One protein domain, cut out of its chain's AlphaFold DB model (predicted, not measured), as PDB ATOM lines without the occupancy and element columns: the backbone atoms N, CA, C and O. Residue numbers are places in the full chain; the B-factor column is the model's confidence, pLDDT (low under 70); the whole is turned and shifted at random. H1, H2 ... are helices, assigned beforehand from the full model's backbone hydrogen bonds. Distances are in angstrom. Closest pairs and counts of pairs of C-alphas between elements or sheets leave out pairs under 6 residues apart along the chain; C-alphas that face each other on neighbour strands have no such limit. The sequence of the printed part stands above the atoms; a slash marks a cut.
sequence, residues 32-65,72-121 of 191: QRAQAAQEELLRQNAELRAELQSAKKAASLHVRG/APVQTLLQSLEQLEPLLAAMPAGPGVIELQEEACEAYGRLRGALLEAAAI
ATOM      1  N   GLN A  32      48.487  -9.979   9.435       89.25
ATOM      2  CA  GLN A  32      48.957 -10.849   8.351       89.25
ATOM      3  C   GLN A  32      48.849 -12.334   8.713       89.25
ATOM      4  O   GLN A  32      48.384 -13.131   7.905       89.25
ATOM      5  N   ARG A  33      49.216 -12.724   9.943       89.31
ATOM      6  CA  ARG A  33      49.038 -14.113  10.406       89.31
ATOM      7  C   ARG A  33      47.567 -14.515  10.490       89.31
ATOM      8  O   ARG A  33      47.236 -15.644  10.150       89.31
ATOM      9  N   ALA A  34      46.696 -13.607  10.928       86.00
ATOM     10  CA  ALA A  34      45.258 -13.854  10.971       86.00
ATOM     11  C   ALA A  34      44.667 -14.017   9.560       86.00
ATOM     12  O   ALA A  34      43.866 -14.921   9.344       86.00
ATOM     13  N   GLN A  35      45.109 -13.204   8.597       92.44
ATOM     14  CA  GLN A  35      44.703 -13.319   7.194       92.44
ATOM     15  C   GLN A  35      45.185 -14.631   6.567       92.44
ATOM     16  O   GLN A  35      44.376 -15.359   6.004       92.44
ATOM     17  N   ALA A  36      46.458 -14.991   6.746       93.81
ATOM     18  CA  ALA A  36      46.993 -16.258   6.247       93.81
ATOM     19  C   ALA A  36      46.264 -17.475   6.851       93.81
ATOM     20  O   ALA A  36      45.952 -18.432   6.146       93.81
ATOM     21  N   ALA A  37      45.935 -17.430   8.147       93.44
ATOM     22  CA  ALA A  37      45.142 -18.476   8.789       93.44
ATOM     23  C   ALA A  37      43.710 -18.552   8.229       93.44
ATOM     24  O   ALA A  37      43.159 -19.643   8.088       93.44
ATOM     25  N   GLN A  38      43.108 -17.409   7.891       95.25
ATOM     26  CA  GLN A  38      41.779 -17.358   7.287       95.25
ATOM     27  C   GLN A  38      41.775 -17.935   5.865       95.25
ATOM     28  O   GLN A  38      40.864 -18.686   5.520       95.25
ATOM     29  N   GLU A  39      42.789 -17.627   5.057       96.06
ATOM     30  CA  GLU A  39      42.941 -18.186   3.710       96.06
ATOM     31  C   GLU A  39      43.128 -19.707   3.745       96.06
ATOM     32  O   GLU A  39      42.457 -20.419   2.997       96.06
ATOM     33  N   GLU A  40      43.956 -20.221   4.659       96.38
ATOM     34  CA  GLU A  40      44.139 -21.667   4.833       96.38
ATOM     35  C   GLU A  40      42.831 -22.359   5.249       96.38
ATOM     36  O   GLU A  40      42.469 -23.397   4.697       96.38
ATOM     37  N   LEU A  41      42.062 -21.756   6.160       96.12
ATOM     38  CA  LEU A  41      40.775 -22.308   6.588       96.12
ATOM     39  C   LEU A  41      39.761 -22.342   5.434       96.12
ATOM     40  O   LEU A  41      39.031 -23.322   5.274       96.12
ATOM     41  N   LEU A  42      39.730 -21.305   4.592       96.75
ATOM     42  CA  LEU A  42      38.895 -21.288   3.388       96.75
ATOM     43  C   LEU A  42      39.327 -22.361   2.381       96.75
ATOM     44  O   LEU A  42      38.465 -23.014   1.786       96.75
ATOM     45  N   ARG A  43      40.638 -22.585   2.229       97.50
ATOM     46  CA  ARG A  43      41.200 -23.641   1.377       97.50
ATOM     47  C   ARG A  43      40.746 -25.026   1.839       97.50
ATOM     48  O   ARG A  43      40.212 -25.790   1.037       97.50
ATOM     49  N   GLN A  44      40.861 -25.306   3.135       96.81
ATOM     50  CA  GLN A  44      40.421 -26.569   3.737       96.81
ATOM     51  C   GLN A  44      38.906 -26.766   3.623       96.81
ATOM     52  O   GLN A  44      38.432 -27.864   3.337       96.81
ATOM     53  N   ASN A  45      38.115 -25.700   3.788       96.06
ATOM     54  CA  ASN A  45      36.665 -25.788   3.621       96.06
ATOM     55  C   ASN A  45      36.271 -26.128   2.174       96.06
ATOM     56  O   ASN A  45      35.334 -26.897   1.952       96.06
ATOM     57  N   ALA A  46      36.988 -25.575   1.191       96.88
ATOM     58  CA  ALA A  46      36.779 -25.892  -0.218       96.88
ATOM     59  C   ALA A  46      37.125 -27.357  -0.537       96.88
ATOM     60  O   ALA A  46      36.363 -28.018  -1.243       96.88
ATOM     61  N   GLU A  47      38.217 -27.877   0.027       97.25
ATOM     62  CA  GLU A  47      38.637 -29.277  -0.115       97.25
ATOM     63  C   GLU A  47      37.606 -30.248   0.478       97.25
ATOM     64  O   GLU A  47      37.099 -31.118  -0.231       97.25
ATOM     65  N   LEU A  48      37.173 -30.023   1.724       95.06
ATOM     66  CA  LEU A  48      36.140 -30.842   2.371       95.06
ATOM     67  C   LEU A  48      34.814 -30.831   1.598       95.06
ATOM     68  O   LEU A  48      34.123 -31.846   1.507       95.06
ATOM     69  N   ARG A  49      34.438 -29.694   1.001       95.44
ATOM     70  CA  ARG A  49      33.244 -29.627   0.146       95.44
ATOM     71  C   ARG A  49      33.400 -30.455  -1.127       95.44
ATOM     72  O   ARG A  49      32.421 -31.073  -1.548       95.44
ATOM     73  N   ALA A  50      34.589 -30.490  -1.725       95.69
ATOM     74  CA  ALA A  50      34.863 -31.335  -2.883       95.69
ATOM     75  C   ALA A  50      34.800 -32.831  -2.518       95.69
ATOM     76  O   ALA A  50      34.184 -33.610  -3.249       95.69
ATOM     77  N   GLU A  51      35.343 -33.222  -1.362       93.31
ATOM     78  CA  GLU A  51      35.241 -34.592  -0.840       93.31
ATOM     79  C   GLU A  51      33.794 -35.002  -0.553       93.31
ATOM     80  O   GLU A  51      33.354 -36.074  -0.965       93.31
ATOM     81  N   LEU A  52      32.999 -34.137   0.078       93.38
ATOM     82  CA  LEU A  52      31.584 -34.432   0.316       93.38
ATOM     83  C   LEU A  52      30.800 -34.578  -0.992       93.38
ATOM     84  O   LEU A  52      29.908 -35.423  -1.085       93.38
ATOM     85  N   GLN A  53      31.119 -33.788  -2.020       93.31
ATOM     86  CA  GLN A  53      30.489 -33.940  -3.330       93.31
ATOM     87  C   GLN A  53      30.884 -35.253  -4.017       93.31
ATOM     88  O   GLN A  53      30.021 -35.903  -4.615       93.31
ATOM     89  N   SER A  54      32.148 -35.672  -3.914       90.50
ATOM     90  CA  SER A  54      32.597 -36.950  -4.476       90.50
ATOM     91  C   SER A  54      31.980 -38.137  -3.725       90.50
ATOM     92  O   SER A  54      31.431 -39.037  -4.366       90.50
ATOM     93  N   ALA A  55      31.932 -38.085  -2.390       86.56
ATOM     94  CA  ALA A  55      31.272 -39.076  -1.543       86.56
ATOM     95  C   ALA A  55      29.767 -39.161  -1.829       86.56
ATOM     96  O   ALA A  55      29.225 -40.252  -1.994       86.56
ATOM     97  N   LYS A  56      29.084 -38.021  -1.997       88.25
ATOM     98  CA  LYS A  56      27.666 -37.983  -2.384       88.25
ATOM     99  C   LYS A  56      27.434 -38.608  -3.760       88.25
ATOM    100  O   LYS A  56      26.446 -39.316  -3.953       88.25
ATOM    101  N   LYS A  57      28.329 -38.369  -4.724       84.44
ATOM    102  CA  LYS A  57      28.249 -38.988  -6.054       84.44
ATOM    103  C   LYS A  57      28.460 -40.503  -5.975       84.44
ATOM    104  O   LYS A  57      27.712 -41.238  -6.614       84.44
ATOM    105  N   ALA A  58      29.409 -40.964  -5.161       79.38
ATOM    106  CA  ALA A  58      29.630 -42.387  -4.906       79.38
ATOM    107  C   ALA A  58      28.416 -43.046  -4.222       79.38
ATOM    108  O   ALA A  58      27.966 -44.103  -4.660       79.38
ATOM    109  N   ALA A  59      27.818 -42.387  -3.226       73.56
ATOM    110  CA  ALA A  59      26.603 -42.856  -2.561       73.56
ATOM    111  C   ALA A  59      25.401 -42.917  -3.521       73.56
ATOM    112  O   ALA A  59      24.663 -43.897  -3.531       73.56
ATOM    113  N   SER A  60      25.236 -41.913  -4.391       69.56
ATOM    114  CA  SER A  60      24.175 -41.892  -5.411       69.56
ATOM    115  C   SER A  60      24.302 -43.039  -6.423       69.56
ATOM    116  O   SER A  60      23.300 -43.624  -6.834       69.56
ATOM    117  N   LEU A  61      25.532 -43.427  -6.782       63.91
ATOM    118  CA  LEU A  61      25.773 -44.607  -7.620       63.91
ATOM    119  C   LEU A  61      25.412 -45.916  -6.901       63.91
ATOM    120  O   LEU A  61      24.936 -46.843  -7.551       63.91
ATOM    121  N   HIS A  62      25.575 -45.978  -5.578       56.06
ATOM    122  CA  HIS A  62      25.211 -47.147  -4.775       56.06
ATOM    123  C   HIS A  62      23.685 -47.330  -4.657       56.06
ATOM    124  O   HIS A  62      23.185 -48.447  -4.746       56.06
ATOM    125  N   VAL A  63      22.924 -46.234  -4.562       55.66
ATOM    126  CA  VAL A  63      21.450 -46.264  -4.458       55.66
ATOM    127  C   VAL A  63      20.772 -46.759  -5.748       55.66
ATOM    128  O   VAL A  63      19.667 -47.292  -5.702       55.66
ATOM    129  N   ARG A  64      21.432 -46.655  -6.911       51.25
ATOM    130  CA  ARG A  64      20.868 -47.098  -8.202       51.25
ATOM    131  C   ARG A  64      21.069 -48.596  -8.494       51.25
ATOM    132  O   ARG A  64      20.568 -49.074  -9.507       51.25
ATOM    133  N   GLY A  65      21.806 -49.318  -7.643       49.66
ATOM    134  CA  GLY A  65      22.274 -50.686  -7.905       49.66
ATOM    135  C   GLY A  65      21.418 -51.834  -7.365       49.66
ATOM    136  O   GLY A  65      21.627 -52.967  -7.785       49.66
ATOM    137  N   ALA A  72      10.307 -53.990   2.595       58.09
ATOM    138  CA  ALA A  72      11.534 -53.843   3.372       58.09
ATOM    139  C   ALA A  72      11.941 -52.407   3.798       58.09
ATOM    140  O   ALA A  72      12.817 -52.307   4.669       58.09
ATOM    141  N   PRO A  73      11.400 -51.278   3.270       70.75
ATOM    142  CA  PRO A  73      11.937 -49.965   3.632       70.75
ATOM    143  C   PRO A  73      11.564 -49.566   5.062       70.75
ATOM    144  O   PRO A  73      12.397 -49.004   5.768       70.75
ATOM    145  N   VAL A  74      10.355 -49.899   5.529       74.75
ATOM    146  CA  VAL A  74       9.906 -49.534   6.882       74.75
ATOM    147  C   VAL A  74      10.659 -50.331   7.942       74.75
ATOM    148  O   VAL A  74      11.100 -49.754   8.931       74.75
ATOM    149  N   GLN A  75      10.913 -51.623   7.706       79.25
ATOM    150  CA  GLN A  75      11.754 -52.421   8.604       79.25
ATOM    151  C   GLN A  75      13.197 -51.907   8.656       79.25
ATOM    152  O   GLN A  75      13.765 -51.793   9.738       79.25
ATOM    153  N   THR A  76      13.768 -51.512   7.514       83.44
ATOM    154  CA  THR A  76      15.111 -50.912   7.471       83.44
ATOM    155  C   THR A  76      15.153 -49.589   8.244       83.44
ATOM    156  O   THR A  76      16.110 -49.322   8.969       83.44
ATOM    157  N   LEU A  77      14.105 -48.766   8.144       83.75
ATOM    158  CA  LEU A  77      13.990 -47.513   8.896       83.75
ATOM    159  C   LEU A  77      13.823 -47.749  10.402       83.75
ATOM    160  O   LEU A  77      14.467 -47.065  11.193       83.75
ATOM    161  N   LEU A  78      13.022 -48.738  10.809       86.31
ATOM    162  CA  LEU A  78      12.891 -49.138  12.213       86.31
ATOM    163  C   LEU A  78      14.224 -49.634  12.781       86.31
ATOM    164  O   LEU A  78      14.627 -49.201  13.855       86.31
ATOM    165  N   GLN A  79      14.957 -50.454  12.026       87.38
ATOM    166  CA  GLN A  79      16.280 -50.933  12.427       87.38
ATOM    167  C   GLN A  79      17.296 -49.787  12.536       87.38
ATOM    168  O   GLN A  79      18.149 -49.777  13.420       87.38
ATOM    169  N   SER A  80      17.182 -48.784  11.663       86.50
ATOM    170  CA  SER A  80      18.003 -47.571  11.724       86.50
ATOM    171  C   SER A  80      17.695 -46.738  12.974       86.50
ATOM    172  O   SER A  80      18.605 -46.174  13.577       86.50
ATOM    173  N   LEU A  81      16.424 -46.674  13.389       87.94
ATOM    174  CA  LEU A  81      16.017 -45.997  14.623       87.94
ATOM    175  C   LEU A  81      16.533 -46.703  15.875       87.94
ATOM    176  O   LEU A  81      16.994 -46.028  16.789       87.94
ATOM    177  N   GLU A  82      16.538 -48.035  15.902       89.19
ATOM    178  CA  GLU A  82      17.089 -48.799  17.031       89.19
ATOM    179  C   GLU A  82      18.574 -48.479  17.280       89.19
ATOM    180  O   GLU A  82      19.029 -48.486  18.421       89.19
ATOM    181  N   GLN A  83      19.333 -48.112  16.241       90.50
ATOM    182  CA  GLN A  83      20.725 -47.675  16.397       90.50
ATOM    183  C   GLN A  83      20.875 -46.272  17.008       90.50
ATOM    184  O   GLN A  83      21.950 -45.940  17.510       90.50
ATOM    185  N   LEU A  84      19.826 -45.444  16.986       85.38
ATOM    186  CA  LEU A  84      19.836 -44.105  17.583       85.38
ATOM    187  C   LEU A  84      19.556 -44.128  19.090       85.38
ATOM    188  O   LEU A  84      19.997 -43.223  19.795       85.38
ATOM    189  N   GLU A  85      18.889 -45.161  19.609       88.25
ATOM    190  CA  GLU A  85      18.554 -45.272  21.035       88.25
ATOM    191  C   GLU A  85      19.794 -45.260  21.958       88.25
ATOM    192  O   GLU A  85      19.824 -44.452  22.893       88.25
ATOM    193  N   PRO A  86      20.876 -46.019  21.680       87.38
ATOM    194  CA  PRO A  86      22.107 -45.937  22.465       87.38
ATOM    195  C   PRO A  86      22.779 -44.562  22.393       87.38
ATOM    196  O   PRO A  86      23.400 -44.131  23.361       87.38
ATOM    197  N   LEU A  87      22.667 -43.871  21.254       85.81
ATOM    198  CA  LEU A  87      23.273 -42.552  21.056       85.81
ATOM    199  C   LEU A  87      22.535 -41.474  21.851       85.81
ATOM    200  O   LEU A  87      23.181 -40.635  22.474       85.81
ATOM    201  N   LEU A  88      21.201 -41.531  21.881       83.38
ATOM    202  CA  LEU A  88      20.381 -40.649  22.714       83.38
ATOM    203  C   LEU A  88      20.642 -40.900  24.206       83.38
ATOM    204  O   LEU A  88      20.809 -39.945  24.962       83.38
ATOM    205  N   ALA A  89      20.768 -42.166  24.614       85.31
ATOM    206  CA  ALA A  89      21.084 -42.541  25.993       85.31
ATOM    207  C   ALA A  89      22.507 -42.137  26.427       85.31
ATOM    208  O   ALA A  89      22.744 -41.873  27.605       85.31
ATOM    209  N   ALA A  90      23.457 -42.079  25.489       88.62
ATOM    210  CA  ALA A  90      24.837 -41.677  25.756       88.62
ATOM    211  C   ALA A  90      25.034 -40.152  25.831       88.62
ATOM    212  O   ALA A  90      26.137 -39.697  26.155       88.62
ATOM    213  N   MET A  91      24.010 -39.344  25.527       81.12
ATOM    214  CA  MET A  91      24.149 -37.893  25.577       81.12
ATOM    215  C   MET A  91      24.374 -37.401  27.018       81.12
ATOM    216  O   MET A  91      23.640 -37.776  27.935       81.12
ATOM    217  N   PRO A  92      25.347 -36.505  27.246       80.19
ATOM    218  CA  PRO A  92      25.637 -35.997  28.578       80.19
ATOM    219  C   PRO A  92      24.493 -35.120  29.097       80.19
ATOM    220  O   PRO A  92      24.163 -34.091  28.504       80.19
ATOM    221  N   ALA A  93      23.920 -35.500  30.239       79.44
ATOM    222  CA  ALA A  93      22.928 -34.700  30.949       79.44
ATOM    223  C   ALA A  93      23.623 -33.537  31.678       79.44
ATOM    224  O   ALA A  93      24.053 -33.652  32.827       79.44
ATOM    225  N   GLY A  94      23.791 -32.418  30.972       83.75
ATOM    226  CA  GLY A  94      24.312 -31.169  31.523       83.75
ATOM    227  C   GLY A  94      23.202 -30.148  31.811       83.75
ATOM    228  O   GLY A  94      22.144 -30.183  31.177       83.75
ATOM    229  N   PRO A  95      23.424 -29.188  32.725       75.25
ATOM    230  CA  PRO A  95      22.506 -28.068  32.909       75.25
ATOM    231  C   PRO A  95      22.363 -27.275  31.598       75.25
ATOM    232  O   PRO A  95      23.358 -26.888  30.990       75.25
ATOM    233  N   GLY A  96      21.120 -27.063  31.157       79.31
ATOM    234  CA  GLY A  96      20.785 -26.418  29.879       79.31
ATOM    235  C   GLY A  96      20.658 -27.364  28.679       79.31
ATOM    236  O   GLY A  96      20.207 -26.929  27.626       79.31
ATOM    237  N   VAL A  97      21.010 -28.648  28.826       80.44
ATOM    238  CA  VAL A  97      20.849 -29.670  27.771       80.44
ATOM    239  C   VAL A  97      19.720 -30.660  28.074       80.44
ATOM    240  O   VAL A  97      19.296 -31.382  27.182       80.44
ATOM    241  N   ILE A  98      19.207 -30.674  29.308       86.44
ATOM    242  CA  ILE A  98      18.137 -31.586  29.753       86.44
ATOM    243  C   ILE A  98      16.856 -31.387  28.932       86.44
ATOM    244  O   ILE A  98      16.317 -32.362  28.426       86.44
ATOM    245  N   GLU A  99      16.422 -30.141  28.720       85.31
ATOM    246  CA  GLU A  99      15.215 -29.846  27.924       85.31
ATOM    247  C   GLU A  99      15.354 -30.349  26.476       85.31
ATOM    248  O   GLU A  99      14.430 -30.937  25.922       85.31
ATOM    249  N   LEU A 100      16.549 -30.209  25.890       85.06
ATOM    250  CA  LEU A 100      16.856 -30.723  24.551       85.06
ATOM    251  C   LEU A 100      16.870 -32.258  24.506       85.06
ATOM    252  O   LEU A 100      16.484 -32.840  23.495       85.06
ATOM    253  N   GLN A 101      17.310 -32.926  25.577       87.88
ATOM    254  CA  GLN A 101      17.254 -34.387  25.663       87.88
ATOM    255  C   GLN A 101      15.816 -34.889  25.775       87.88
ATOM    256  O   GLN A 101      15.464 -35.866  25.117       87.88
ATOM    257  N   GLU A 102      14.987 -34.224  26.577       88.50
ATOM    258  CA  GLU A 102      13.568 -34.554  26.712       88.50
ATOM    259  C   GLU A 102      12.841 -34.407  25.368       88.50
ATOM    260  O   GLU A 102      12.166 -35.343  24.936       88.50
ATOM    261  N   GLU A 103      13.065 -33.299  24.651       90.19
ATOM    262  CA  GLU A 103      12.488 -33.072  23.320       90.19
ATOM    263  C   GLU A 103      12.996 -34.090  22.283       90.19
ATOM    264  O   GLU A 103      12.209 -34.627  21.501       90.19
ATOM    265  N   ALA A 104      14.292 -34.422  22.296       86.50
ATOM    266  CA  ALA A 104      14.863 -35.420  21.390       86.50
ATOM    267  C   ALA A 104      14.284 -36.826  21.632       86.50
ATOM    268  O   ALA A 104      13.946 -37.531  20.678       86.50
ATOM    269  N   CYS A 105      14.125 -37.223  22.898       88.06
ATOM    270  CA  CYS A 105      13.495 -38.487  23.279       88.06
ATOM    271  C   CYS A 105      12.014 -38.526  22.874       88.06
ATOM    272  O   CYS A 105      11.537 -39.540  22.357       88.06
ATOM    273  N   GLU A 106      11.286 -37.423  23.057       92.12
ATOM    274  CA  GLU A 106       9.890 -37.320  22.636       92.12
ATOM    275  C   GLU A 106       9.751 -37.415  21.108       92.12
ATOM    276  O   GLU A 106       8.928 -38.185  20.601       92.12
ATOM    277  N   ALA A 107      10.584 -36.687  20.360       91.25
ATOM    278  CA  ALA A 107      10.604 -36.724  18.901       91.25
ATOM    279  C   ALA A 107      10.917 -38.130  18.366       91.25
ATOM    280  O   ALA A 107      10.250 -38.599  17.440       91.25
ATOM    281  N   TYR A 108      11.873 -38.835  18.983       89.94
ATOM    282  CA  TYR A 108      12.182 -40.229  18.661       89.94
ATOM    283  C   TYR A 108      10.970 -41.148  18.865       89.94
ATOM    284  O   TYR A 108      10.618 -41.922  17.971       89.94
ATOM    285  N   GLY A 109      10.280 -41.021  20.004       90.06
ATOM    286  CA  GLY A 109       9.069 -41.791  20.295       90.06
ATOM    287  C   GLY A 109       7.961 -41.565  19.261       90.06
ATOM    288  O   GLY A 109       7.372 -42.528  18.764       90.06
ATOM    289  N   ARG A 110       7.722 -40.303  18.876       92.00
ATOM    290  CA  ARG A 110       6.740 -39.943  17.837       92.00
ATOM    291  C   ARG A 110       7.096 -40.547  16.480       92.00
ATOM    292  O   ARG A 110       6.224 -41.095  15.811       92.00
ATOM    293  N   LEU A 111       8.368 -40.486  16.088       88.38
ATOM    294  CA  LEU A 111       8.835 -41.025  14.812       88.38
ATOM    295  C   LEU A 111       8.694 -42.553  14.752       88.38
ATOM    296  O   LEU A 111       8.192 -43.086  13.763       88.38
ATOM    297  N   ARG A 112       9.076 -43.257  15.823       91.12
ATOM    298  CA  ARG A 112       8.902 -44.712  15.922       91.12
ATOM    299  C   ARG A 112       7.426 -45.107  15.857       91.12
ATOM    300  O   ARG A 112       7.084 -46.046  15.145       91.12
ATOM    301  N   GLY A 113       6.556 -44.372  16.554       87.94
ATOM    302  CA  GLY A 113       5.106 -44.570  16.494       87.94
ATOM    303  C   GLY A 113       4.550 -44.406  15.079       87.94
ATOM    304  O   GLY A 113       3.866 -45.299  14.592       87.94
ATOM    305  N   ALA A 114       4.922 -43.325  14.388       86.69
ATOM    306  CA  ALA A 114       4.481 -43.060  13.020       86.69
ATOM    307  C   ALA A 114       4.928 -44.147  12.027       86.69
ATOM    308  O   ALA A 114       4.167 -44.522  11.141       86.69
ATOM    309  N   LEU A 115       6.144 -44.688  12.176       84.69
ATOM    310  CA  LEU A 115       6.614 -45.784  11.325       84.69
ATOM    311  C   LEU A 115       5.886 -47.100  11.600       84.69
ATOM    312  O   LEU A 115       5.598 -47.833  10.658       84.69
ATOM    313  N   LEU A 116       5.576 -47.403  12.861       86.81
ATOM    314  CA  LEU A 116       4.780 -48.583  13.203       86.81
ATOM    315  C   LEU A 116       3.340 -48.457  12.692       86.81
ATOM    316  O   LEU A 116       2.784 -49.431  12.196       86.81
ATOM    317  N   GLU A 117       2.754 -47.262  12.766       86.38
ATOM    318  CA  GLU A 117       1.436 -46.978  12.193       86.38
ATOM    319  C   GLU A 117       1.452 -47.112  10.666       86.38
ATOM    320  O   GLU A 117       0.581 -47.766  10.094       86.38
ATOM    321  N   ALA A 118       2.490 -46.590  10.006       81.88
ATOM    322  CA  ALA A 118       2.687 -46.763   8.570       81.88
ATOM    323  C   ALA A 118       2.866 -48.240   8.180       81.88
ATOM    324  O   ALA A 118       2.316 -48.665   7.171       81.88
ATOM    325  N   ALA A 119       3.580 -49.031   8.991       82.81
ATOM    326  CA  ALA A 119       3.738 -50.474   8.785       82.81
ATOM    327  C   ALA A 119       2.428 -51.258   8.973       82.81
ATOM    328  O   ALA A 119       2.281 -52.351   8.433       82.81
ATOM    329  N   ALA A 120       1.494 -50.730   9.767       82.12
ATOM    330  CA  ALA A 120       0.212 -51.371  10.033       82.12
ATOM    331  C   ALA A 120      -0.819 -51.137   8.918       82.12
ATOM    332  O   ALA A 120      -1.828 -51.842   8.877       82.12
ATOM    333  N   ILE A 121      -0.589 -50.166   8.026       78.75
ATOM    334  CA  ILE A 121      -1.430 -49.952   6.847       78.75
ATOM    335  C   ILE A 121      -1.086 -51.061   5.844       78.75
ATOM    336  O   ILE A 121       0.023 -51.060   5.310       78.75
TER     337      ILE A 121
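What this domain is: This is residues 32 to 65 and 72 to 121 of the 191 residues of the protein "Hypothetical protein" of Symbiodinium sp. CCMP2592 (UniProt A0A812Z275). A narrow body, in which H4 folds back side by side with H2 after the short H3, is accompanied by one long helix, H1, that stands free as a lone arm. Residues 94 to 100 stick out at the turn into H4. The printed part has 84 residues with four named helices, H1 to H4 in that order, and no named strand; its class is all helix. The whole is extended, with a radius of gyration of the C-alphas of 20.1 A, and flat, spanning 61 by 47 by 17 A.

How they stand to each other: H1, residues 32 to 63, touches no helix. H2, residues 72 to 82, touches residues 112 to 119 alone of H4, residues 98 to 120; their closest C-alphas, those of Val 74 and Ala 119, are 6.5 A apart. H2 and H4 run opposite ways at a shallow tilt of 22 degrees. H3, residues 85 to 89, meets H2 only through their link. H3 only just touches H4, at its residues 101 to 105 alone, with 3 pairs of C-alphas within 8 A; the closest are those of Leu 88 and Cys 105, 7.2 A apart. H1 is apart from H2, H3 and H4. Every O i to N i+4 pair is within hydrogen-bond range in H1, H2, H3 and H4.

Where its parts are: H1 begins with C-alpha 32 at (48.957, -10.849, 8.351) and measures 46.6 A from first to last C-alpha. H2 measures 15.6 A and H3 6.2 A. H4 measures 33.2 A and ends with C-alpha 120 at (0.212, -51.371, 10.033).

The domain as a whole: The C-alphas of Gln 32 and Ile 121, the two farthest apart, are 63.8 A apart. Residues 66 to 71 are not printed, and C-alphas 65 and 72 are 15.9 A apart across this cut. The link from H2 to H3 is tight and that from H3 to H4 short. Mean pLDDT of the printed part is 85.2; residues 60 to 65 and 72 are under 70.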